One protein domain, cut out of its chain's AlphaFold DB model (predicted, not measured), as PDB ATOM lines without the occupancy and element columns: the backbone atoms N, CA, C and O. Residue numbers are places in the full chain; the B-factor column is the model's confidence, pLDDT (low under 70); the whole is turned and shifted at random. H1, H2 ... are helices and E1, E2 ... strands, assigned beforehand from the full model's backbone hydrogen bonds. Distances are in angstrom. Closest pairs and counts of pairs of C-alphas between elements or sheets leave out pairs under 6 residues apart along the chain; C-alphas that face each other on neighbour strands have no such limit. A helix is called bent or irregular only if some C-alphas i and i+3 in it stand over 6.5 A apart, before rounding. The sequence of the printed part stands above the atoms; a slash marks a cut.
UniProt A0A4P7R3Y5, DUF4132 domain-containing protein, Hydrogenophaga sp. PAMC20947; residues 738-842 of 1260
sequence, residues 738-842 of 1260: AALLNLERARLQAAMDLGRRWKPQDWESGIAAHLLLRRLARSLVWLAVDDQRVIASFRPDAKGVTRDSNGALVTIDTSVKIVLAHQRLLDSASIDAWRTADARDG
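What this domain is: This is residues 738 to 842 of the 1260 residues of the protein "DUF4132 domain-containing protein" of Hydrogenophaga sp. PAMC20947 (UniProt A0A4P7R3Y5). A small, twisted sheet of three antiparallel strands, in the order E2 E1 E3, has helices set round it: H2 packs beside E3 with the short H3 at its end, while the two longer helices only graze the sheet, H1 near E3 and H4 near E2. The long stretch of residues 797 to 816 loops from the end of E2 to the start of E3, at the other edge of the sheet. The printed part has 105 residues with four named helices and three named strands, along the chain H1 H2 H3 E1 E2 E3 H4, and its class is mixed, helices and strands. It is compact and rounded, with a radius of gyration of the C-alphas of 13.0 A and spans of 35 by 32 by 26 A.

Where its parts are: The inner strand E1 is residues 782 to 786, beginning at C-alpha 782 at (338.216, 198.436, 310.323). E2, residues 789 to 796, is 20.6 A long, and E3 is residues 817 to 820. H1, residues 738 to 753, begins at C-alpha 738 at (346.019, 193.037, 288.798) and is 22.4 A long. H2 is residues 760 to 768; it is neither bent nor irregular, but only just: C-alphas 765 and 768 are 6.3 A apart. H3 is residues 773 to 777. H4, residues 828 to 841, is 19.6 A long and ends at C-alpha 841 at (337.865, 211.963, 300.935).

How they stand to each other: E1 and E2 form a hairpin, antiparallel at 151 degrees between directions, with N 784 and O 792 within hydrogen-bond range at 2.8 A. E1 and E3 are antiparallel at 146 degrees, with N 783 and O 819 at 2.9 A. The sheet is only just strongly twisted, its C-alphas lying up to 4.3 A off the best plane. Residues 795 to 796 of E2 also pair, antiparallel, with residues 802 to 803. H2 is on the sheet at a height over the sheet of 9.4 A, from a local plane fitted to just 6 C-alphas; it lies over none of the strands, but only just, with 2 of its C-alphas falling on E1 and 2 on E3. The closest C-alphas of H2 and E3 are those of Pro 760 and Ile 818, 6.1 A apart. H2 and H3 touch only at the corner, the C-alphas of Ala 768 and Arg 774 being closest at 4.5 A. H3 only grazes the sheet, with residues 774 to 777. H1 only grazes it with residues 748 to 753, and its closest C-alpha pair with E3 is Met 752 and Leu 820, 5.3 A. H1 and H3 are close but not clearly touching, with the C-alphas of Glu 744 and Leu 773 closest at 7.5 A. H4 is only just on the sheet, with 5 pairs of C-alphas within 10 A, and only grazes it with residues 830 to 834; E2 and H4 are near each other. H4 is apart from H1, H2 and H3. Every O i to N i+4 pair is within hydrogen-bond range in H1, H2, H3 and H4.

The domain as a whole: The C-alphas farthest apart, those of Ala 738 and Asp 787, are 36.8 A apart. The printed part has no cut, and its one long link, of 20 residues, joins E2 to E3. Mean pLDDT of the printed part is 92.5, and no printed residue is under 70.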
ATOM      1  N   ALA A 738     347.484 193.054 288.810       75.88
ATOM      2  CA  ALA A 738     346.019 193.037 288.798       75.88
ATOM      3  C   ALA A 738     345.412 191.753 289.396       75.88
ATOM      4  O   ALA A 738     344.524 191.823 290.240       75.88
ATOM      5  N   ALA A 739     345.898 190.580 288.979       78.12
ATOM      6  CA  ALA A 739     345.396 189.290 289.444       78.12
ATOM      7  C   ALA A 739     345.704 189.075 290.932       78.12
ATOM      8  O   ALA A 739     344.841 188.609 291.672       78.12
ATOM      9  N   LEU A 740     346.891 189.485 291.393       83.88
ATOM     10  CA  LEU A 740     347.252 189.413 292.810       83.88
ATOM     11  C   LEU A 740     346.439 190.402 293.665       83.88
ATOM     12  O   LEU A 740     345.971 190.034 294.737       83.88
ATOM     13  N   LEU A 741     346.186 191.624 293.185       85.56
ATOM     14  CA  LEU A 741     345.303 192.580 293.869       85.56
ATOM     15  C   LEU A 741     343.845 192.095 293.925       85.56
ATOM     16  O   LEU A 741     343.176 192.313 294.933       85.56
ATOM     17  N   ASN A 742     343.361 191.413 292.883       84.81
ATOM     18  CA  ASN A 742     342.034 190.795 292.872       84.81
ATOM     19  C   ASN A 742     341.947 189.605 293.842       84.81
ATOM     20  O   ASN A 742     340.951 189.478 294.552       84.81
ATOM     21  N   LEU A 743     342.999 188.784 293.931       86.31
ATOM     22  CA  LEU A 743     343.102 187.700 294.910       86.31
ATOM     23  C   LEU A 743     343.092 188.239 296.348       86.31
ATOM     24  O   LEU A 743     342.312 187.777 297.176       86.31
ATOM     25  N   GLU A 744     343.895 189.261 296.647       90.44
ATOM     26  CA  GLU A 744     343.926 189.867 297.983       90.44
ATOM     27  C   GLU A 744     342.629 190.622 298.327       90.44
ATOM     28  O   GLU A 744     342.172 190.572 299.470       90.44
ATOM     29  N   ARG A 745     341.959 191.236 297.340       91.12
ATOM     30  CA  ARG A 745     340.583 191.746 297.482       91.12
ATOM     31  C   ARG A 745     339.619 190.629 297.891       91.12
ATOM     32  O   ARG A 745     338.886 190.801 298.863       91.12
ATOM     33  N   ALA A 746     339.632 189.497 297.187       87.38
ATOM     34  CA  ALA A 746     338.764 188.358 297.485       87.38
ATOM     35  C   ALA A 746     339.055 187.758 298.872       87.38
ATOM     36  O   ALA A 746     338.128 187.430 299.611       87.38
ATOM     37  N   ARG A 747     340.331 187.689 299.275       89.88
ATOM     38  CA  ARG A 747     340.757 187.246 300.613       89.88
ATOM     39  C   ARG A 747     340.302 188.187 301.724       89.88
ATOM     40  O   ARG A 747     339.872 187.707 302.771       89.88
ATOM     41  N   LEU A 748     340.362 189.503 301.514       93.50
ATOM     42  CA  LEU A 748     339.864 190.490 302.477       93.50
ATOM     43  C   LEU A 748     338.329 190.462 302.576       93.50
ATOM     44  O   LEU A 748     337.814 190.444 303.691       93.50
ATOM     45  N   GLN A 749     337.600 190.350 301.458       91.69
ATOM     46  CA  GLN A 749     336.146 190.127 301.474       91.69
ATOM     47  C   GLN A 749     335.799 188.839 302.238       91.69
ATOM     48  O   GLN A 749     335.019 188.882 303.182       91.69
ATOM     49  N   ALA A 750     336.434 187.708 301.912       88.88
ATOM     50  CA  ALA A 750     336.219 186.443 302.619       88.88
ATOM     51  C   ALA A 750     336.557 186.546 304.120       88.88
ATOM     52  O   ALA A 750     335.880 185.954 304.958       88.88
ATOM     53  N   ALA A 751     337.572 187.330 304.490       92.19
ATOM     54  CA  ALA A 751     337.899 187.590 305.887       92.19
ATOM     55  C   ALA A 751     336.838 188.452 306.601       92.19
ATOM     56  O   ALA A 751     336.614 188.239 307.794       92.19
ATOM     57  N   MET A 752     336.158 189.369 305.900       94.06
ATOM     58  CA  MET A 752     334.982 190.079 306.417       94.06
ATOM     59  C   MET A 752     333.789 189.127 306.580       94.06
ATOM     60  O   MET A 752     333.256 189.035 307.683       94.06
ATOM     61  N   ASP A 753     333.421 188.376 305.533       88.25
ATOM     62  CA  ASP A 753     332.324 187.392 305.542       88.25
ATOM     63  C   ASP A 753     332.450 186.415 306.724       88.25
ATOM     64  O   ASP A 753     331.494 186.145 307.453       88.25
ATOM     65  N   LEU A 754     333.661 185.899 306.947       86.94
ATOM     66  CA  LEU A 754     333.956 184.948 308.019       86.94
ATOM     67  C   LEU A 754     334.141 185.604 309.399       86.94
ATOM     68  O   LEU A 754     334.338 184.894 310.385       86.94
ATOM     69  N   GLY A 755     334.082 186.936 309.499       88.94
ATOM     70  CA  GLY A 755     334.287 187.677 310.746       88.94
ATOM     71  C   GLY A 755     335.680 187.476 311.351       88.94
ATOM     72  O   GLY A 755     335.819 187.406 312.578       88.94
ATOM     73  N   ARG A 756     336.707 187.329 310.499       91.94
ATOM     74  CA  ARG A 756     338.089 187.049 310.910       91.94
ATOM     75  C   ARG A 756     338.599 188.143 311.845       91.94
ATOM     76  O   ARG A 756     338.403 189.333 311.611       91.94
ATOM     77  N   ARG A 757     339.284 187.708 312.905       93.94
ATOM     78  CA  ARG A 757     339.836 188.562 313.957       93.94
ATOM     79  C   ARG A 757     341.359 188.520 313.931       93.94
ATOM     80  O   ARG A 757     341.938 187.435 313.926       93.94
ATOM     81  N   TRP A 758     341.992 189.685 313.966       96.62
ATOM     82  CA  TRP A 758     343.441 189.848 314.091       96.62
ATOM     83  C   TRP A 758     343.785 190.444 315.459       96.62
ATOM     84  O   TRP A 758     342.995 191.207 316.025       96.62
ATOM     85  N   LYS A 759     344.968 190.136 316.004       96.19
ATOM     86  CA  LYS A 759     345.545 190.988 317.055       96.19
ATOM     87  C   LYS A 759     346.033 192.295 316.411       96.19
ATOM     88  O   LYS A 759     346.421 192.256 315.242       96.19
ATOM     89  N   PRO A 760     346.094 193.416 317.150       96.25
ATOM     90  CA  PRO A 760     346.604 194.682 316.623       96.25
ATOM     91  C   PRO A 760     347.983 194.552 315.967       96.25
ATOM     92  O   PRO A 760     348.149 194.964 314.826       96.25
ATOM     93  N   GLN A 761     348.918 193.854 316.617       94.50
ATOM     94  CA  GLN A 761     350.269 193.614 316.099       94.50
ATOM     95  C   GLN A 761     350.300 192.749 314.819       94.50
ATOM     96  O   GLN A 761     351.096 193.014 313.916       94.50
ATOM     97  N   ASP A 762     349.427 191.739 314.710       95.38
ATOM     98  CA  ASP A 762     349.331 190.868 313.524       95.38
ATOM     99  C   ASP A 762     348.760 191.640 312.320       95.38
ATOM    100  O   ASP A 762     349.179 191.443 311.180       95.38
ATOM    101  N   TRP A 763     347.794 192.530 312.571       96.75
ATOM    102  CA  TRP A 763     347.222 193.420 311.560       96.75
ATOM    103  C   TRP A 763     348.211 194.513 311.145       96.75
ATOM    104  O   TRP A 763     348.376 194.777 309.957       96.75
ATOM    105  N   GLU A 764     348.905 195.124 312.103       94.06
ATOM    106  CA  GLU A 764     349.871 196.183 311.832       94.06
ATOM    107  C   GLU A 764     351.028 195.657 310.973       94.06
ATOM    108  O   GLU A 764     351.292 196.190 309.898       94.06
ATOM    109  N   SER A 765     351.652 194.548 311.381       91.88
ATOM    110  CA  SER A 765     352.758 193.930 310.637       91.88
ATOM    111  C   SER A 765     352.319 193.255 309.329       91.88
ATOM    112  O   SER A 765     352.984 193.411 308.305       91.88
ATOM    113  N   GLY A 766     351.201 192.521 309.338       91.12
ATOM    114  CA  GLY A 766     350.753 191.715 308.199       91.12
ATOM    115  C   GLY A 766     349.926 192.465 307.152       91.12
ATOM    116  O   GLY A 766     349.913 192.056 305.994       91.12
ATOM    117  N   ILE A 767     349.234 193.546 307.528       94.06
ATOM    118  CA  ILE A 767     348.297 194.275 306.655       94.06
ATOM    119  C   ILE A 767     348.702 195.748 306.515       94.06
ATOM    120  O   ILE A 767     348.903 196.205 305.391       94.06
ATOM    121  N   ALA A 768     348.855 196.494 307.616       92.44
ATOM    122  CA  ALA A 768     349.084 197.943 307.558       92.44
ATOM    123  C   ALA A 768     350.504 198.328 307.091       92.44
ATOM    124  O   ALA A 768     350.667 199.306 306.361       92.44
ATOM    125  N   ALA A 769     351.523 197.547 307.456       89.56
ATOM    126  CA  ALA A 769     352.907 197.735 307.016       89.56
ATOM    127  C   ALA A 769     353.191 197.113 305.633       89.56
ATOM    128  O   ALA A 769     354.142 197.499 304.949       89.56
ATOM    129  N   HIS A 770     352.370 196.158 305.190       90.56
ATOM    130  CA  HIS A 770     352.607 195.388 303.972       90.56
ATOM    131  C   HIS A 770     352.397 196.234 302.700       90.56
ATOM    132  O   HIS A 770     351.307 196.742 302.451       90.56
ATOM    133  N   LEU A 771     353.402 196.301 301.817       85.88
ATOM    134  CA  LEU A 771     353.454 197.215 300.655       85.88
ATOM    135  C   LEU A 771     352.190 197.258 299.772       85.88
ATOM    136  O   LEU A 771     351.791 198.343 299.350       85.88
ATOM    137  N   LEU A 772     351.564 196.106 299.497       87.62
ATOM    138  CA  LEU A 772     350.305 196.024 298.737       87.62
ATOM    139  C   LEU A 772     349.057 196.135 299.629       87.62
ATOM    140  O   LEU A 772     348.245 197.037 299.427       87.62
ATOM    141  N   LEU A 773     348.910 195.258 300.631       92.25
ATOM    142  CA  LEU A 773     347.745 195.236 301.525       92.25
ATOM    143  C   LEU A 773     347.496 196.561 302.256       92.25
ATOM    144  O   LEU A 773     346.333 196.915 302.419       92.25
ATOM    145  N   ARG A 774     348.526 197.359 302.580       92.44
ATOM    146  CA  ARG A 774     348.359 198.706 303.155       92.44
ATOM    147  C   ARG A 774     347.472 199.600 302.291       92.44
ATOM    148  O   ARG A 774     346.691 200.387 302.811       92.44
ATOM    149  N   ARG A 775     347.564 199.471 300.961       89.88
ATOM    150  CA  ARG A 775     346.772 200.263 300.011       89.88
ATOM    151  C   ARG A 775     345.311 199.825 300.007       89.88
ATOM    152  O   ARG A 775     344.444 200.684 299.940       89.88
ATOM    153  N   LEU A 776     345.053 198.521 300.119       93.81
ATOM    154  CA  LEU A 776     343.697 197.982 300.257       93.81
ATOM    155  C   LEU A 776     343.104 198.333 301.632       93.81
ATOM    156  O   LEU A 776     341.951 198.726 301.728       93.81
ATOM    157  N   ALA A 777     343.907 198.273 302.696       94.56
ATOM    158  CA  ALA A 777     343.487 198.610 304.051       94.56
ATOM    159  C   ALA A 777     343.088 200.087 304.211       94.56
ATOM    160  O   ALA A 777     342.189 200.374 304.995       94.56
ATOM    161  N   ARG A 778     343.719 200.999 303.457       93.88
ATOM    162  CA  ARG A 778     343.386 202.437 303.399       93.88
ATOM    163  C   ARG A 778     342.057 202.750 302.712       93.88
ATOM    164  O   ARG A 778     341.520 203.820 302.947       93.88
ATOM    165  N   SER A 779     341.521 201.857 301.883       93.81
ATOM    166  CA  SER A 779     340.172 201.983 301.307       93.81
ATOM    167  C   SER A 779     339.191 200.974 301.908       93.81
ATOM    168  O   SER A 779     338.205 200.590 301.283       93.81
ATOM    169  N   LEU A 780     339.453 200.555 303.148       96.62
ATOM    170  CA  LEU A 780     338.547 199.756 303.966       96.62
ATOM    171  C   LEU A 780     338.375 200.414 305.338       96.62
ATOM    172  O   LEU A 780     339.237 201.160 305.811       96.62
ATOM    173  N   VAL A 781     337.231 200.163 305.963       97.50
ATOM    174  CA  VAL A 781     336.953 200.492 307.362       97.50
ATOM    175  C   VAL A 781     337.192 199.249 308.211       97.50
ATOM    176  O   VAL A 781     336.807 198.133 307.849       97.50
ATOM    177  N   TRP A 782     337.828 199.449 309.354       97.88
ATOM    178  CA  TRP A 782     338.216 198.436 310.323       97.88
ATOM    179  C   TRP A 782     337.584 198.764 311.672       97.88
ATOM    180  O   TRP A 782     337.311 199.925 311.970       97.88
ATOM    181  N   LEU A 783     337.348 197.751 312.500       97.81
ATOM    182  CA  LEU A 783     336.784 197.918 313.838       97.81
ATOM    183  C   LEU A 783     337.746 197.354 314.878       97.81
ATOM    184  O   LEU A 783     338.220 196.228 314.733       97.81
ATOM    185  N   ALA A 784     337.982 198.114 315.943       97.25
ATOM    186  CA  ALA A 784     338.545 197.615 317.189       97.25
ATOM    187  C   ALA A 784     337.391 197.073 318.043       97.25
ATOM    188  O   ALA A 784     336.448 197.805 318.351       97.25
ATOM    189  N   VAL A 785     337.450 195.790 318.393       95.62
ATOM    190  CA  VAL A 785     336.365 195.050 319.050       95.62
ATOM    191  C   VAL A 785     336.883 194.362 320.307       95.62
ATOM    192  O   VAL A 785     337.862 193.617 320.247       95.62
ATOM    193  N   ASP A 786     336.185 194.559 321.419       93.69
ATOM    194  CA  ASP A 786     336.408 193.879 322.696       93.69
ATOM    195  C   ASP A 786     335.170 193.044 323.044       93.69
ATOM    196  O   ASP A 786     334.059 193.560 323.000       93.69
ATOM    197  N   ASP A 787     335.331 191.737 323.269       82.38
ATOM    198  CA  ASP A 787     334.244 190.775 323.543       82.38
ATOM    199  C   ASP A 787     332.920 191.008 322.770       82.38
ATOM    200  O   ASP A 787     331.814 190.958 323.299       82.38
ATOM    201  N   GLN A 788     333.055 191.197 321.449       79.00
ATOM    202  CA  GLN A 788     331.998 191.506 320.459       79.00
ATOM    203  C   GLN A 788     331.459 192.947 320.452       79.00
ATOM    204  O   GLN A 788     330.801 193.326 319.486       79.00
ATOM    205  N   ARG A 789     331.783 193.778 321.442       90.00
ATOM    206  CA  ARG A 789     331.472 195.211 321.443       90.00
ATOM    207  C   ARG A 789     332.465 195.978 320.569       90.00
ATOM    208  O   ARG A 789     333.674 195.893 320.777       90.00
ATOM    209  N   VAL A 790     331.967 196.781 319.630       94.44
ATOM    210  CA  VAL A 790     332.804 197.755 318.911       94.44
ATOM    211  C   VAL A 790     333.228 198.859 319.881       94.44
ATOM    212  O   VAL A 790     332.390 199.497 320.516       94.44
ATOM    213  N   ILE A 791     334.540 199.055 320.006       95.31
ATOM    214  CA  ILE A 791     335.170 200.100 320.820       95.31
ATOM    215  C   ILE A 791     335.477 201.329 319.960       95.31
ATOM    216  O   ILE A 791     335.238 202.453 320.386       95.31
ATOM    217  N   ALA A 792     335.965 201.111 318.738       96.00
ATOM    218  CA  ALA A 792     336.199 202.163 317.756       96.00
ATOM    219  C   ALA A 792     336.073 201.615 316.330       96.00
ATOM    220  O   ALA A 792     336.359 200.442 316.077       96.00
ATOM    221  N   SER A 793     335.710 202.486 315.391       97.75
ATOM    222  CA  SER A 793     335.861 202.248 313.955       97.75
ATOM    223  C   SER A 793     336.962 203.155 313.416       97.75
ATOM    224  O   SER A 793     337.088 204.298 313.855       97.75
ATOM    225  N   PHE A 794     337.797 202.647 312.513       97.62
ATOM    226  CA  PHE A 794     338.945 203.385 312.000       97.62
ATOM    227  C   PHE A 794     339.374 202.942 310.597       97.62
ATOM    228  O   PHE A 794     339.003 201.881 310.095       97.62
ATOM    229  N   ARG A 795     340.239 203.747 309.987       96.44
ATOM    230  CA  ARG A 795     340.930 203.499 308.724       96.44
ATOM    231  C   ARG A 795     342.370 204.018 308.828       96.44
ATOM    232  O   ARG A 795     342.563 205.109 309.362       96.44
ATOM    233  N   PRO A 796     343.392 203.277 308.364       95.38
ATOM    234  CA  PRO A 796     344.749 203.811 308.263       95.38
ATOM    235  C   PRO A 796     344.837 204.872 307.156       95.38
ATOM    236  O   PRO A 796     344.265 204.692 306.084       95.38
ATOM    237  N   ASP A 797     345.582 205.953 307.388       90.50
ATOM    238  CA  ASP A 797     345.841 207.008 306.401       90.50
ATOM    239  C   ASP A 797     347.070 206.712 305.507       90.50
ATOM    240  O   ASP A 797     347.667 205.626 305.542       90.50
ATOM    241  N   ALA A 798     347.474 207.684 304.679       84.56
ATOM    242  CA  ALA A 798     348.631 207.577 303.783       84.56
ATOM    243  C   ALA A 798     349.975 207.322 304.505       84.56
ATOM    244  O   ALA A 798     350.919 206.831 303.884       84.56
ATOM    245  N   LYS A 799     350.059 207.584 305.815       85.94
ATOM    246  CA  LYS A 799     351.222 207.296 306.673       85.94
ATOM    247  C   LYS A 799     351.024 206.042 307.534       85.94
ATOM    248  O   LYS A 799     351.922 205.679 308.284       85.94
ATOM    249  N   GLY A 800     349.879 205.367 307.404       86.88
ATOM    250  CA  GLY A 800     349.486 204.219 308.225       86.88
ATOM    251  C   GLY A 800     348.827 204.602 309.553       86.88
ATOM    252  O   GLY A 800     348.490 203.714 310.327       86.88
ATOM    253  N   VAL A 801     348.611 205.896 309.818       92.94
ATOM    254  CA  VAL A 801     348.042 206.364 311.088       92.94
ATOM    255  C   VAL A 801     346.532 206.149 311.080       92.94
ATOM    256  O   VAL A 801     345.846 206.539 310.138       92.94
ATOM    257  N   THR A 802     346.006 205.517 312.122       96.25
ATOM    258  CA  THR A 802     344.600 205.115 312.218       96.25
ATOM    259  C   THR A 802     343.697 206.275 312.634       96.25
ATOM    260  O   THR A 802     343.950 206.947 313.637       96.25
ATOM    261  N   ARG A 803     342.638 206.520 311.852       96.50
ATOM    262  CA  ARG A 803     341.685 207.627 312.029       96.50
ATOM    263  C   ARG A 803     340.233 207.173 311.958       96.50
ATOM    264  O   ARG A 803     339.953 206.214 311.249       96.50
ATOM    265  N   ASP A 804     339.331 207.867 312.645       97.31
ATOM    266  CA  ASP A 804     337.879 207.660 312.542       97.31
ATOM    267  C   ASP A 804     337.268 208.360 311.303       97.31
ATOM    268  O   ASP A 804     337.974 208.981 310.503       97.31
ATOM    269  N   SER A 805     335.940 208.294 311.145       96.44
ATOM    270  CA  SER A 805     335.198 208.966 310.062       96.44
ATOM    271  C   SER A 805     335.326 210.501 310.081       96.44
ATOM    272  O   SER A 805     335.173 211.170 309.051       96.44
ATOM    273  N   ASN A 806     335.642 211.076 311.243       95.00
ATOM    274  CA  ASN A 806     335.857 212.509 311.445       95.00
ATOM    275  C   ASN A 806     337.324 212.924 311.210       95.00
ATOM    276  O   ASN A 806     337.646 214.108 311.282       95.00
ATOM    277  N   GLY A 807     338.217 211.968 310.926       93.38
ATOM    278  CA  GLY A 807     339.655 212.190 310.762       93.38
ATOM    279  C   GLY A 807     340.439 212.289 312.080       93.38
ATOM    280  O   GLY A 807     341.657 212.516 312.046       93.38
ATOM    281  N   ALA A 808     339.780 212.108 313.228       95.94
ATOM    282  CA  ALA A 808     340.403 212.106 314.546       95.94
ATOM    283  C   ALA A 808     341.265 210.850 314.738       95.94
ATOM    284  O   ALA A 808     340.979 209.793 314.181       95.94
ATOM    285  N   LEU A 809     342.345 210.965 315.514       96.31
ATOM    286  CA  LEU A 809     343.274 209.860 315.759       96.31
ATOM    287  C   LEU A 809     342.622 208.774 316.624       96.31
ATOM    288  O   LEU A 809     342.102 209.066 317.699       96.31
ATOM    289  N   VAL A 810     342.719 207.518 316.186       96.38
ATOM    290  CA  VAL A 810     342.248 206.343 316.928       96.38
ATOM    291  C   VAL A 810     343.453 205.535 317.391       96.38
ATOM    292  O   VAL A 810     344.153 204.935 316.575       96.38
ATOM    293  N   THR A 811     343.688 205.493 318.701       93.94
ATOM    294  CA  THR A 811     344.676 204.598 319.318       93.94
ATOM    295  C   THR A 811     344.056 203.219 319.530       93.94
ATOM    296  O   THR A 811     342.981 203.105 320.113       93.94
ATOM    297  N   ILE A 812     344.731 202.169 319.063       94.06
ATOM    298  CA  ILE A 812     344.264 200.784 319.193       94.06
ATOM    299  C   ILE A 812     344.951 200.138 320.397       94.06
ATOM    300  O   ILE A 812     346.172 200.000 320.416       94.06
ATOM    301  N   ASP A 813     344.165 199.730 321.392       93.00
ATOM    302  CA  ASP A 813     344.667 198.993 322.555       93.00
ATOM    303  C   ASP A 813     345.077 197.555 322.177       93.00
ATOM    304  O   ASP A 813     344.441 196.914 321.339       93.00
ATOM    305  N   THR A 814     346.132 197.018 322.797       92.31
ATOM    306  CA  THR A 814     346.679 195.686 322.473       92.31
ATOM    307  C   THR A 814     345.748 194.520 322.839       92.31
ATOM    308  O   THR A 814     345.877 193.431 322.268       92.31
ATOM    309  N   SER A 815     344.801 194.734 323.757       92.62
ATOM    310  CA  SER A 815     343.824 193.735 324.207       92.62
ATOM    311  C   SER A 815     342.724 193.450 323.178       92.62
ATOM    312  O   SER A 815     342.311 192.289 323.024       92.62
ATOM    313  N   VAL A 816     342.304 194.465 322.413       96.19
ATOM    314  CA  VAL A 816     341.200 194.356 321.449       96.19
ATOM    315  C   VAL A 816     341.530 193.398 320.299       96.19
ATOM    316  O   VAL A 816     342.648 192.891 320.138       96.19
ATOM    317  N   LYS A 817     340.531 193.109 319.472       97.19
ATOM    318  CA  LYS A 817     340.709 192.446 318.181       97.19
ATOM    319  C   LYS A 817     340.337 193.408 317.071       97.19
ATOM    320  O   LYS A 817     339.320 194.086 317.159       97.19
ATOM    321  N   ILE A 818     341.145 193.435 316.021       97.50
ATOM    322  CA  ILE A 818     340.795 194.139 314.792       97.50
ATOM    323  C   ILE A 818     339.958 193.192 313.930       97.50
ATOM    324  O   ILE A 818     340.287 192.008 313.814       97.50
ATOM    325  N   VAL A 819     338.886 193.707 313.335       96.56
ATOM    326  CA  VAL A 819     338.076 193.038 312.303       96.56
ATOM    327  C   VAL A 819     337.818 194.005 311.149       96.56
ATOM    328  O   VAL A 819     337.933 195.219 311.317       96.56
ATOM    329  N   LEU A 820     337.447 193.486 309.980       97.12
ATOM    330  CA  LEU A 820     336.896 194.325 308.915       97.12
ATOM    331  C   LEU A 820     335.486 194.777 309.297       97.12
ATOM    332  O   LEU A 820     334.701 193.989 309.827       97.12
ATOM    333  N   ALA A 821     335.169 196.044 309.039       96.19
ATOM    334  CA  ALA A 821     333.840 196.568 309.301       96.19
ATOM    335  C   ALA A 821     332.812 195.932 308.365       96.19
ATOM    336  O   ALA A 821     333.021 195.853 307.156       96.19
ATOM    337  N   HIS A 822     331.684 195.530 308.937       94.19
ATOM    338  CA  HIS A 822     330.506 195.061 308.222       94.19
ATOM    339  C   HIS A 822     329.290 195.785 308.787       94.19
ATOM    340  O   HIS A 822     329.231 196.042 309.988       94.19
ATOM    341  N   GLN A 823     328.314 196.100 307.942       91.88
ATOM    342  CA  GLN A 823     327.125 196.865 308.327       91.88
ATOM    343  C   GLN A 823     326.267 196.254 309.457       91.88
ATOM    344  O   GLN A 823     325.517 196.992 310.077       91.88
ATOM    345  N   ARG A 824     326.381 194.957 309.795       88.44
ATOM    346  CA  ARG A 824     325.727 194.400 311.007       88.44
ATOM    347  C   ARG A 824     326.453 194.699 312.319       88.44
ATOM    348  O   ARG A 824     325.903 194.430 313.381       88.44
ATOM    349  N   LEU A 825     327.694 195.176 312.259       90.94
ATOM    350  CA  LEU A 825     328.516 195.480 313.436       90.94
ATOM    351  C   LEU A 825     328.460 196.965 313.828       90.94
ATOM    352  O   LEU A 825     329.031 197.339 314.848       90.94
ATOM    353  N   LEU A 826     327.813 197.802 313.018       92.25
ATOM    354  CA  LEU A 826     327.696 199.246 313.206       92.25
ATOM    355  C   LEU A 826     326.224 199.661 313.197       92.25
ATOM    356  O   LEU A 826     325.389 198.997 312.587       92.25
ATOM    357  N   ASP A 827     325.916 200.776 313.853       91.94
ATOM    358  CA  ASP A 827     324.626 201.441 313.696       91.94
ATOM    359  C   ASP A 827     324.569 202.251 312.387       91.94
ATOM    360  O   ASP A 827     325.586 202.501 311.728       91.94
ATOM    361  N   SER A 828     323.363 202.666 311.991       90.31
ATOM    362  CA  SER A 828     323.150 203.480 310.787       90.31
ATOM    363  C   SER A 828     323.936 204.792 310.832       90.31
ATOM    364  O   SER A 828     324.552 205.164 309.837       90.31
ATOM    365  N   ALA A 829     323.999 205.442 311.997       93.94
ATOM    366  CA  ALA A 829     324.747 206.680 312.194       93.94
ATOM    367  C   ALA A 829     326.247 206.517 311.881       93.94
ATOM    368  O   ALA A 829     326.811 207.329 311.148       93.94
ATOM    369  N   SER A 830     326.888 205.448 312.367       94.88
ATOM    370  CA  SER A 830     328.292 205.154 312.056       94.88
ATOM    371  C   SER A 830     328.490 204.794 310.582       94.88
ATOM    372  O   SER A 830     329.474 205.214 309.975       94.88
ATOM    373  N   ILE A 831     327.564 204.037 309.985       95.00
ATOM    374  CA  ILE A 831     327.611 203.674 308.560       95.00
ATOM    375  C   ILE A 831     327.546 204.926 307.673       95.00
ATOM    376  O   ILE A 831     328.352 205.073 306.752       95.00
ATOM    377  N   ASP A 832     326.630 205.849 307.959       94.62
ATOM    378  CA  ASP A 832     326.449 207.068 307.169       94.62
ATOM    379  C   ASP A 832     327.553 208.103 307.431       94.62
ATOM    380  O   ASP A 832     327.960 208.811 306.504       94.62
ATOM    381  N   ALA A 833     328.139 208.126 308.632       96.31
ATOM    382  CA  ALA A 833     329.364 208.876 308.908       96.31
ATOM    383  C   ALA A 833     330.549 208.365 308.067       96.31
ATOM    384  O   ALA A 833     331.263 209.168 307.464       96.31
ATOM    385  N   TRP A 834     330.733 207.043 307.952       96.75
ATOM    386  CA  TRP A 834     331.773 206.462 307.091       96.75
ATOM    387  C   TRP A 834     331.520 206.687 305.601       96.75
ATOM    388  O   TRP A 834     332.450 207.044 304.889       96.75
ATOM    389  N   ARG A 835     330.277 206.575 305.127       94.88
ATOM    390  CA  ARG A 835     329.920 206.910 303.733       94.88
ATOM    391  C   ARG A 835     330.175 208.378 303.403       94.88
ATOM    392  O   ARG A 835     330.635 208.697 302.310       94.88
ATOM    393  N   THR A 836     329.889 209.268 304.350       95.12
ATOM    394  CA  THR A 836     330.153 210.704 304.219       95.12
ATOM    395  C   THR A 836     331.659 210.978 304.200       95.12
ATOM    396  O   THR A 836     332.113 211.798 303.405       95.12
ATOM    397  N   ALA A 837     332.448 210.270 305.017       94.31
ATOM    398  CA  ALA A 837     333.910 210.309 304.967       94.31
ATOM    399  C   ALA A 837     334.454 209.792 303.622       94.31
ATOM    400  O   ALA A 837     335.267 210.469 303.001       94.31
ATOM    401  N   ASP A 838     333.955 208.656 303.122       93.44
ATOM    402  CA  ASP A 838     334.329 208.084 301.820       93.44
ATOM    403  C   ASP A 838     334.079 209.071 300.672       93.44
ATOM    404  O   ASP A 838     334.967 209.310 299.850       93.44
ATOM    405  N   ALA A 839     332.898 209.697 300.649       92.88
ATOM    406  CA  ALA A 839     332.531 210.696 299.650       92.88
ATOM    407  C   ALA A 839     333.366 211.987 299.762       92.88
ATOM    408  O   ALA A 839     333.806 212.518 298.743       92.88
ATOM    409  N   ARG A 840     333.614 212.475 300.986       93.06
ATOM    410  CA  ARG A 840     334.449 213.660 301.264       93.06
ATOM    411  C   ARG A 840     335.899 213.450 300.830       93.06
ATOM    412  O   ARG A 840     336.499 214.350 300.247       93.06
ATOM    413  N   ASP A 841     336.447 212.274 301.118       88.94
ATOM    414  CA  ASP A 841     337.865 211.963 300.935       88.94
ATOM    415  C   ASP A 841     338.151 211.339 299.548       88.94
ATOM    416  O   ASP A 841     339.307 211.087 299.198       88.94
ATOM    417  N   GLY A 842     337.110 211.114 298.732       91.31
ATOM    418  CA  GLY A 842     337.207 210.552 297.381       91.31
ATOM    419  C   GLY A 842     337.658 209.087 297.358       91.31
ATOM    420  O   GLY A 842     338.361 208.669 296.437       91.31
TER     421      GLY A 842